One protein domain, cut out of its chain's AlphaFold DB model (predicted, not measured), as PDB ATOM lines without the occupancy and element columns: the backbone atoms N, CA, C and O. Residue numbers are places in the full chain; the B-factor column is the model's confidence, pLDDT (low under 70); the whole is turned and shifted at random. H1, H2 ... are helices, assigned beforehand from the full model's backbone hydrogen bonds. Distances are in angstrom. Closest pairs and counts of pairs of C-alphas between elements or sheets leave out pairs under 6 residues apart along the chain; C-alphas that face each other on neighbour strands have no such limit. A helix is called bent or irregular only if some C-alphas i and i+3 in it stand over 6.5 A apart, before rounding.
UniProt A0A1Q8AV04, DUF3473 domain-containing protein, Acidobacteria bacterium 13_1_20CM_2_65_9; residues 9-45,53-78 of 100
ATOM      1  N   GLY A   9     -34.315 -25.228 -18.582       91.62
ATOM      2  CA  GLY A   9     -35.192 -24.700 -19.630       91.62
ATOM      3  C   GLY A   9     -34.466 -24.351 -20.935       91.62
ATOM      4  O   GLY A   9     -35.034 -24.516 -22.014       91.62
ATOM      5  N   TYR A  10     -33.193 -23.942 -20.880       93.00
ATOM      6  CA  TYR A  10     -32.411 -23.637 -22.082       93.00
ATOM      7  C   TYR A  10     -32.082 -24.879 -22.908       93.00
ATOM      8  O   TYR A  10     -32.198 -24.827 -24.127       93.00
ATOM      9  N   PHE A  11     -31.736 -26.002 -22.276       95.75
ATOM     10  CA  PHE A  11     -31.493 -27.271 -22.976       95.75
ATOM     11  C   PHE A  11     -32.726 -27.771 -23.733       95.75
ATOM     12  O   PHE A  11     -32.638 -28.374 -24.808       95.75
ATOM     13  N   ARG A  12     -33.900 -27.478 -23.182       94.56
ATOM     14  CA  ARG A  12     -35.169 -27.845 -23.785       94.56
ATOM     15  C   ARG A  12     -35.597 -26.876 -24.891       94.56
ATOM     16  O   ARG A  12     -36.040 -27.305 -25.960       94.56
ATOM     17  N   ILE A  13     -35.429 -25.572 -24.682       94.62
ATOM     18  CA  ILE A  13     -35.803 -24.543 -25.663       94.62
ATOM     19  C   ILE A  13     -34.844 -24.539 -26.863       94.62
ATOM     20  O   ILE A  13     -35.304 -24.525 -28.007       94.62
ATOM     21  N   LEU A  14     -33.533 -24.577 -26.620       95.12
ATOM     22  CA  LEU A  14     -32.506 -24.481 -27.658       95.12
ATOM     23  C   LEU A  14     -32.276 -25.834 -28.364       95.12
ATOM     24  O   LEU A  14     -32.622 -26.892 -27.831       95.12
ATOM     25  N   PRO A  15     -31.718 -25.842 -29.589       95.19
ATOM     26  CA  PRO A  15     -31.301 -27.076 -30.252       95.19
ATOM     27  C   PRO A  15     -30.165 -27.776 -29.493       95.19
ATOM     28  O   PRO A  15     -29.262 -27.114 -28.988       95.19
ATOM     29  N   TYR A  16     -30.138 -29.114 -29.498       96.62
ATOM     30  CA  TYR A  16     -29.080 -29.900 -28.837       96.62
ATOM     31  C   TYR A  16     -27.658 -29.503 -29.279       96.62
ATOM     32  O   TYR A  16     -26.743 -29.463 -28.459       96.62
ATOM     33  N   ALA A  17     -27.485 -29.136 -30.554       97.06
ATOM     34  CA  ALA A  17     -26.209 -28.673 -31.096       97.06
ATOM     35  C   ALA A  17     -25.622 -27.474 -30.325       97.06
ATOM     36  O   ALA A  17     -24.406 -27.378 -30.198       97.06
ATOM     37  N   TRP A  18     -26.470 -26.604 -29.765       96.62
ATOM     38  CA  TRP A  18     -26.037 -25.473 -28.943       96.62
ATOM     39  C   TRP A  18     -25.388 -25.939 -27.638       96.62
ATOM     40  O   TRP A  18     -24.283 -25.522 -27.297       96.62
ATOM     41  N   THR A  19     -26.053 -26.853 -26.925       96.50
ATOM     42  CA  THR A  19     -25.523 -27.447 -25.692       96.50
ATOM     43  C   THR A  19     -24.242 -28.221 -25.962       96.50
ATOM     44  O   THR A  19     -23.259 -28.029 -25.250       96.50
ATOM     45  N   ARG A  20     -24.221 -29.039 -27.020       97.12
ATOM     46  CA  ARG A  20     -23.031 -29.797 -27.414       97.12
ATOM     47  C   ARG A  20     -21.846 -28.873 -27.692       97.12
ATOM     48  O   ARG A  20     -20.784 -29.074 -27.119       97.12
ATOM     49  N   TRP A  21     -22.049 -27.833 -28.504       96.75
ATOM     50  CA  TRP A  21     -21.020 -26.833 -28.793       96.75
ATOM     51  C   TRP A  21     -20.486 -26.165 -27.519       96.75
ATOM     52  O   TRP A  21     -19.273 -26.052 -27.352       96.75
ATOM     53  N   GLY A  22     -21.374 -25.759 -26.609       96.00
ATOM     54  CA  GLY A  22     -20.993 -25.097 -25.364       96.00
ATOM     55  C   GLY A  22     -20.142 -25.979 -24.450       96.00
ATOM     56  O   GLY A  22     -19.115 -25.536 -23.935       96.00
ATOM     57  N   ILE A  23     -20.538 -27.242 -24.282       96.06
ATOM     58  CA  ILE A  23     -19.795 -28.205 -23.462       96.06
ATOM     59  C   ILE A  23     -18.456 -28.562 -24.122       96.06
ATOM     60  O   ILE A  23     -17.427 -28.547 -23.446       96.06
ATOM     61  N   ASP A  24     -18.428 -28.794 -25.440       96.56
ATOM     62  CA  ASP A  24     -17.181 -29.041 -26.176       96.56
ATOM     63  C   ASP A  24     -16.210 -27.859 -26.043       96.56
ATOM     64  O   ASP A  24     -15.016 -28.059 -25.805       96.56
ATOM     65  N   ARG A  25     -16.707 -26.620 -26.145       95.88
ATOM     66  CA  ARG A  25     -15.902 -25.406 -25.957       95.88
ATOM     67  C   ARG A  25     -15.294 -25.354 -24.554       95.88
ATOM     68  O   ARG A  25     -14.081 -25.151 -24.446       95.88
ATOM     69  N   LEU A  26     -16.101 -25.584 -23.514       94.69
ATOM     70  CA  LEU A  26     -15.637 -25.618 -22.124       94.69
ATOM     71  C   LEU A  26     -14.550 -26.680 -21.916       94.69
ATOM     72  O   LEU A  26     -13.483 -26.385 -21.382       94.69
ATOM     73  N   ASN A  27     -14.797 -27.911 -22.362       94.62
ATOM     74  CA  ASN A  27     -13.907 -29.037 -22.082       94.62
ATOM     75  C   ASN A  27     -12.603 -28.976 -22.891       94.62
ATOM     76  O   ASN A  27     -11.526 -29.280 -22.362       94.62
ATOM     77  N   ARG A  28     -12.690 -28.604 -24.173       96.06
ATOM     78  CA  ARG A  28     -11.555 -28.666 -25.106       96.06
ATOM     79  C   ARG A  28     -10.739 -27.386 -25.122       96.06
ATOM     80  O   ARG A  28      -9.517 -27.469 -25.129       96.06
ATOM     81  N   VAL A  29     -11.395 -26.226 -25.134       96.06
ATOM     82  CA  VAL A  29     -10.691 -24.946 -25.292       96.06
ATOM     83  C   VAL A  29     -10.431 -24.287 -23.953       96.06
ATOM     84  O   VAL A  29      -9.300 -23.916 -23.670       96.06
ATOM     85  N   GLU A  30     -11.454 -24.172 -23.112       94.25
ATOM     86  CA  GLU A  30     -11.297 -23.527 -21.802       94.25
ATOM     87  C   GLU A  30     -10.698 -24.469 -20.756       94.25
ATOM     88  O   GLU A  30     -10.322 -24.018 -19.680       94.25
ATOM     89  N   ARG A  31     -10.584 -25.767 -21.075       94.25
ATOM     90  CA  ARG A  31     -10.040 -26.814 -20.197       94.25
ATOM     91  C   ARG A  31     -10.753 -26.874 -18.841       94.25
ATOM     92  O   ARG A  31     -10.146 -27.200 -17.827       94.25
ATOM     93  N   ARG A  32     -12.061 -26.600 -18.837       91.88
ATOM     94  CA  ARG A  32     -12.919 -26.615 -17.647       91.88
ATOM     95  C   ARG A  32     -14.015 -27.676 -17.765       91.88
ATOM     96  O   ARG A  32     -14.546 -27.896 -18.859       91.88
ATOM     97  N   PRO A  33     -14.384 -28.335 -16.655       92.69
ATOM     98  CA  PRO A  33     -15.545 -29.210 -16.634       92.69
ATOM     99  C   PRO A  33     -16.829 -28.389 -16.795       92.69
ATOM    100  O   PRO A  33     -16.923 -27.252 -16.332       92.69
ATOM    101  N   ALA A  34     -17.828 -28.983 -17.446       93.94
ATOM    102  CA  ALA A  34     -19.170 -28.423 -17.520       93.94
ATOM    103  C   ALA A  34     -20.037 -29.044 -16.419       93.94
ATOM    104  O   ALA A  34     -19.966 -30.248 -16.181       93.94
ATOM    105  N   ILE A  35     -20.874 -28.231 -15.778       92.75
ATOM    106  CA  ILE A  35     -21.936 -28.717 -14.893       92.75
ATOM    107  C   ILE A  35     -23.226 -28.710 -15.701       92.75
ATOM    108  O   ILE A  35     -23.565 -27.703 -16.321       92.75
ATOM    109  N   PHE A  36     -23.933 -29.834 -15.693       94.69
ATOM    110  CA  PHE A  36     -25.232 -29.974 -16.335       94.69
ATOM    111  C   PHE A  36     -26.270 -30.376 -15.293       94.69
ATOM    112  O   PHE A  36     -26.013 -31.263 -14.480       94.69
ATOM    113  N   TYR A  37     -27.440 -29.745 -15.329       93.19
ATOM    114  CA  TYR A  37     -28.557 -30.090 -14.453       93.19
ATOM    115  C   TYR A  37     -29.889 -30.076 -15.208       93.19
ATOM    116  O   TYR A  37     -30.056 -29.407 -16.230       93.19
ATOM    117  N   LEU A  38     -30.855 -30.812 -14.676       94.69
ATOM    118  CA  LEU A  38     -32.246 -30.809 -15.115       94.69
ATOM    119  C   LEU A  38     -33.144 -31.066 -13.910       94.69
ATOM    120  O   LEU A  38     -32.705 -31.657 -12.922       94.69
ATOM    121  N   HIS A  39     -34.404 -30.669 -14.008       94.06
ATOM    122  CA  HIS A  39     -35.430 -31.097 -13.070       94.06
ATOM    123  C   HIS A  39     -36.090 -32.381 -13.582       94.06
ATOM    124  O   HIS A  39     -36.314 -32.486 -14.788       94.06
ATOM    125  N   PRO A  40     -36.468 -33.333 -12.710       94.00
ATOM    126  CA  PRO A  40     -37.087 -34.589 -13.139       94.00
ATOM    127  C   PRO A  40     -38.312 -34.404 -14.044       94.00
ATOM    128  O   PRO A  40     -38.484 -35.142 -15.005       94.00
ATOM    129  N   TRP A  41     -39.116 -33.362 -13.810       94.62
ATOM    130  CA  TRP A  41     -40.276 -33.067 -14.651       94.62
ATOM    131  C   TRP A  41     -39.897 -32.696 -16.093       94.62
ATOM    132  O   TRP A  41     -40.719 -32.827 -16.989       94.62
ATOM    133  N   GLU A  42     -38.673 -32.239 -16.367       95.19
ATOM    134  CA  GLU A  42     -38.262 -31.827 -17.717       95.19
ATOM    135  C   GLU A  42     -38.108 -33.009 -18.687       95.19
ATOM    136  O   GLU A  42     -37.998 -32.783 -19.894       95.19
ATOM    137  N   ILE A  43     -38.122 -34.244 -18.175       95.81
ATOM    138  CA  ILE A  43     -38.125 -35.497 -18.947       95.81
ATOM    139  C   ILE A  43     -39.436 -36.287 -18.801       95.81
ATOM    140  O   ILE A  43     -39.504 -37.421 -19.256       95.81
ATOM    141  N   ASP A  44     -40.466 -35.696 -18.191       95.75
ATOM    142  CA  ASP A  44     -41.790 -36.302 -18.026       95.75
ATOM    143  C   ASP A  44     -42.809 -35.594 -18.941       95.75
ATOM    144  O   ASP A  44     -43.377 -34.564 -18.555       95.75
ATOM    145  N   PRO A  45     -43.023 -36.072 -20.182       95.00
ATOM    146  CA  PRO A  45     -43.989 -35.470 -21.100       95.00
ATOM    147  C   PRO A  45     -45.448 -35.653 -20.661       95.00
ATOM    148  O   PRO A  45     -46.297 -34.874 -21.104       95.00
ATOM    149  N   SER A  53     -49.996 -18.585 -17.140       96.25
ATOM    150  CA  SER A  53     -49.862 -17.644 -18.254       96.25
ATOM    151  C   SER A  53     -49.204 -18.287 -19.482       96.25
ATOM    152  O   SER A  53     -48.388 -19.207 -19.369       96.25
ATOM    153  N   LEU A  54     -49.513 -17.771 -20.676       94.00
ATOM    154  CA  LEU A  54     -49.003 -18.309 -21.947       94.00
ATOM    155  C   LEU A  54     -47.475 -18.434 -21.970       94.00
ATOM    156  O   LEU A  54     -46.939 -19.443 -22.426       94.00
ATOM    157  N   LEU A  55     -46.770 -17.437 -21.430       94.56
ATOM    158  CA  LEU A  55     -45.312 -17.450 -21.367       94.56
ATOM    159  C   LEU A  55     -44.785 -18.507 -20.386       94.56
ATOM    160  O   LEU A  55     -43.765 -19.142 -20.662       94.56
ATOM    161  N   SER A  56     -45.480 -18.717 -19.264       92.81
ATOM    162  CA  SER A  56     -45.152 -19.787 -18.320       92.81
ATOM    163  C   SER A  56     -45.339 -21.152 -18.979       92.81
ATOM    164  O   SER A  56     -44.409 -21.950 -19.017       92.81
ATOM    165  N   ARG A  57     -46.486 -21.374 -19.633       93.88
ATOM    166  CA  ARG A  57     -46.770 -22.610 -20.374       93.88
ATOM    167  C   ARG A  57     -45.768 -22.860 -21.496       93.88
ATOM    168  O   ARG A  57     -45.322 -23.991 -21.663       93.88
ATOM    169  N   PHE A  58     -45.364 -21.832 -22.242       93.94
ATOM    170  CA  PHE A  58     -44.312 -21.970 -23.252       93.94
ATOM    171  C   PHE A  58     -43.007 -22.464 -22.620       93.94
ATOM    172  O   PHE A  58     -42.457 -23.479 -23.052       93.94
ATOM    173  N   ARG A  59     -42.545 -21.788 -21.561       92.19
ATOM    174  CA  ARG A  59     -41.333 -22.182 -20.837       92.19
ATOM    175  C   ARG A  59     -41.462 -23.556 -20.196       92.19
ATOM    176  O   ARG A  59     -40.448 -24.220 -20.079       92.19
ATOM    177  N   HIS A  60     -42.660 -23.998 -19.819       93.31
ATOM    178  CA  HIS A  60     -42.904 -25.281 -19.152       93.31
ATOM    179  C   HIS A  60     -43.101 -26.449 -20.119       93.31
ATOM    180  O   HIS A  60     -42.637 -27.542 -19.842       93.31
ATOM    181  N   TYR A  61     -43.663 -26.254 -21.312       94.62
ATOM    182  CA  TYR A  61     -44.057 -27.377 -22.185       94.62
ATOM    183  C   TYR A  61     -43.341 -27.444 -23.537       94.62
ATOM    184  O   TYR A  61     -43.444 -28.453 -24.234       94.62
ATOM    185  N   ARG A  62     -42.584 -26.415 -23.944       95.19
ATOM    186  CA  ARG A  62     -41.864 -26.455 -25.228       95.19
ATOM    187  C   ARG A  62     -40.905 -27.649 -25.270       95.19
ATOM    188  O   ARG A  62     -40.115 -27.792 -24.352       95.19
ATOM    189  N   ASN A  63     -40.943 -28.462 -26.332       96.38
ATOM    190  CA  ASN A  63     -40.023 -29.592 -26.585       96.38
ATOM    191  C   ASN A  63     -39.905 -30.622 -25.441       96.38
ATOM    192  O   ASN A  63     -38.888 -31.310 -25.358       96.38
ATOM    193  N   LEU A  64     -40.897 -30.718 -24.556       95.94
ATOM    194  CA  LEU A  64     -40.860 -31.633 -23.413       95.94
ATOM    195  C   LEU A  64     -40.701 -33.099 -23.861       95.94
ATOM    196  O   LEU A  64     -39.868 -33.821 -23.326       95.94
ATOM    197  N   ASP A  65     -41.379 -33.460 -24.950       96.31
ATOM    198  CA  ASP A  65     -41.315 -34.743 -25.662       96.31
ATOM    199  C   ASP A  65     -39.923 -35.097 -26.220       96.31
ATOM    200  O   ASP A  65     -39.635 -36.251 -26.527       96.31
ATOM    201  N   LYS A  66     -39.031 -34.109 -26.366       96.56
ATOM    202  CA  LYS A  66     -37.700 -34.288 -26.971       96.56
ATOM    203  C   LYS A  66     -36.581 -34.315 -25.944       96.56
ATOM    204  O   LYS A  66     -35.468 -34.729 -26.281       96.56
ATOM    205  N   THR A  67     -36.829 -33.827 -24.732       96.88
ATOM    206  CA  THR A  67     -35.781 -33.599 -23.731       96.88
ATOM    207  C   THR A  67     -35.086 -34.890 -23.336       96.88
ATOM    208  O   THR A  67     -33.860 -34.913 -23.272       96.88
ATOM    209  N   GLU A  68     -35.837 -35.973 -23.138       97.38
ATOM    210  CA  GLU A  68     -35.268 -37.258 -22.731       97.38
ATOM    211  C   GLU A  68     -34.328 -37.831 -23.808       97.38
ATOM    212  O   GLU A  68     -33.191 -38.203 -23.522       97.38
ATOM    213  N   SER A  69     -34.747 -37.826 -25.077       97.88
ATOM    214  CA  SER A  69     -33.907 -38.287 -26.195       97.88
ATOM    215  C   SER A  69     -32.628 -37.449 -26.346       97.88
ATOM    216  O   SER A  69     -31.528 -37.974 -26.565       97.88
ATOM    217  N   ARG A  70     -32.731 -36.130 -26.141       97.50
ATOM    218  CA  ARG A  70     -31.558 -35.244 -26.110       97.50
ATOM    219  C   ARG A  70     -30.651 -35.543 -24.923       97.50
ATOM    220  O   ARG A  70     -29.438 -35.553 -25.103       97.50
ATOM    221  N   LEU A  71     -31.206 -35.808 -23.740       97.44
ATOM    222  CA  LEU A  71     -30.435 -36.190 -22.556       97.44
ATOM    223  C   LEU A  71     -29.669 -37.493 -22.803       97.44
ATOM    224  O   LEU A  71     -28.477 -37.559 -22.530       97.44
ATOM    225  N   ARG A  72     -30.310 -38.505 -23.397       98.12
ATOM    226  CA  ARG A  72     -29.647 -39.762 -23.786       98.12
ATOM    227  C   ARG A  72     -28.488 -39.518 -24.753       98.12
ATOM    228  O   ARG A  72     -27.431 -40.128 -24.614       98.12
ATOM    229  N   THR A  73     -28.662 -38.595 -25.698       98.19
ATOM    230  CA  THR A  73     -27.595 -38.190 -26.625       98.19
ATOM    231  C   THR A  73     -26.451 -37.488 -25.888       98.19
ATOM    232  O   THR A  73     -25.295 -37.842 -26.095       98.19
ATOM    233  N   LEU A  74     -26.763 -36.563 -24.976       97.38
ATOM    234  CA  LEU A  74     -25.787 -35.859 -24.141       97.38
ATOM    235  C   LEU A  74     -24.936 -36.825 -23.309       97.38
ATOM    236  O   LEU A  74     -23.711 -36.727 -23.304       97.38
ATOM    237  N   LEU A  75     -25.591 -37.767 -22.627       97.25
ATOM    238  CA  LEU A  75     -24.941 -38.769 -21.778       97.25
ATOM    239  C   LEU A  75     -24.027 -39.710 -22.574       97.25
ATOM    240  O   LEU A  75     -23.089 -40.266 -22.014       97.25
ATOM    241  N   ARG A  76     -24.289 -39.886 -23.874       98.25
ATOM    242  CA  ARG A  76     -23.431 -40.657 -24.779       98.25
ATOM    243  C   ARG A  76     -22.268 -39.828 -25.329       98.25
ATOM    244  O   ARG A  76     -21.176 -40.361 -25.496       98.25
ATOM    245  N   ASP A  77     -22.506 -38.560 -25.646       97.94
ATOM    246  CA  ASP A  77     -21.518 -37.690 -26.291       97.94
ATOM    247  C   ASP A  77     -20.411 -37.227 -25.317       97.94
ATOM    248  O   ASP A  77     -19.307 -36.910 -25.764       97.94
ATOM    249  N   PHE A  78     -20.671 -37.205 -24.002       97.06
ATOM    250  CA  PHE A  78     -19.742 -36.687 -22.990       97.06
ATOM    251  C   PHE A  78     -19.491 -37.661 -21.836       97.06
ATOM    252  O   PHE A  78     -20.316 -38.510 -21.511       97.06
TER     253      PHE A  78
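This is residues 9 to 45 and 53 to 78 of the 100 residues of the protein "DUF3473 domain-containing protein" of Acidobacteria bacterium 13_1_20CM_2_65_9 (UniProt A0A1Q8AV04). Two helices of 14 residues, H2 and H5, run the same way at a shallow tilt in a loosely joined, elongated arrangement, with the short helices H1 and H3 near residues 64 to 68 of H5 and H4 towards one end of the long axis. From the far end of H2, residues 30 to 39 run back as a stretch with no named element to H3. The printed part has 63 residues, with five named helices in the order H1, H2, H3, H4, H5 and no named strand; the class is all helix, with 45 residues in these helices. The whole is only just loose, close to compact, with a radius of gyration of the C-alphas of 12.8 A and spans of 41 by 21 by 17 A.

H1 covers residues 9 to 13, from C-alpha 9 at (-35.192, -24.700, -19.630), and is 6.1 A long. H2, residues 16 to 29, measures 19.4 A and ends with C-alpha 29 at (-10.691, -24.946, -25.292). H3 is residues 40 to 43, 6.0 A long, and H4 is residues 54 to 61, 10.3 A long. H5, residues 64 to 77, measures 20.5 A and ends with C-alpha 77 at (-21.518, -37.690, -26.291). H5 is irregular: C-alphas 65 and 68 are 7.2 A apart.

H1 touches H5, through residues 64 to 67 of H5 alone; the closest C-alphas are those of Arg 12 and Thr 67, 5.8 A apart. H1 and H4 only just touch, with 3 pairs of C-alphas within 8 A, the closest being those of Gly 9 and Arg 59 at 6.7 A. H1 and H2 are close but not clearly touching, with the closest C-alphas, those of Phe 11 and Thr 19, 6.6 A apart. H2 and H5 are close but not clearly touching, the closest C-alphas being those of Tyr 16 and Arg 70 at 6.5 A; they stand at a shallow tilt of 29 degrees and run the same way. H3 touches H5, through residues 64 to 68 of H5 alone, with the closest C-alphas, those of Ile 43 and Glu 68, 5.1 A apart. H4 and H5 meet only through their link, while H2 and H4 are apart. In H1, H2 and H4 every O i to N i+4 pair is within hydrogen-bond range, in H5 8 of 10 are, and H3 is too short for such a pair.

The two C-alphas farthest apart are those of Arg 31 and Ser 53, 40.9 A. Residues 46 to 52 are not printed, and C-alphas 45 and 53 are 19.0 A apart across the cut, which lies in the link from H3 to H4. Of the links that are printed whole, H1 to H2 and H4 to H5 are tight, H2 to H3 is short with 10 residues, and none is long. The mean pLDDT of the printed part is 95.4, and no printed residue is under 70.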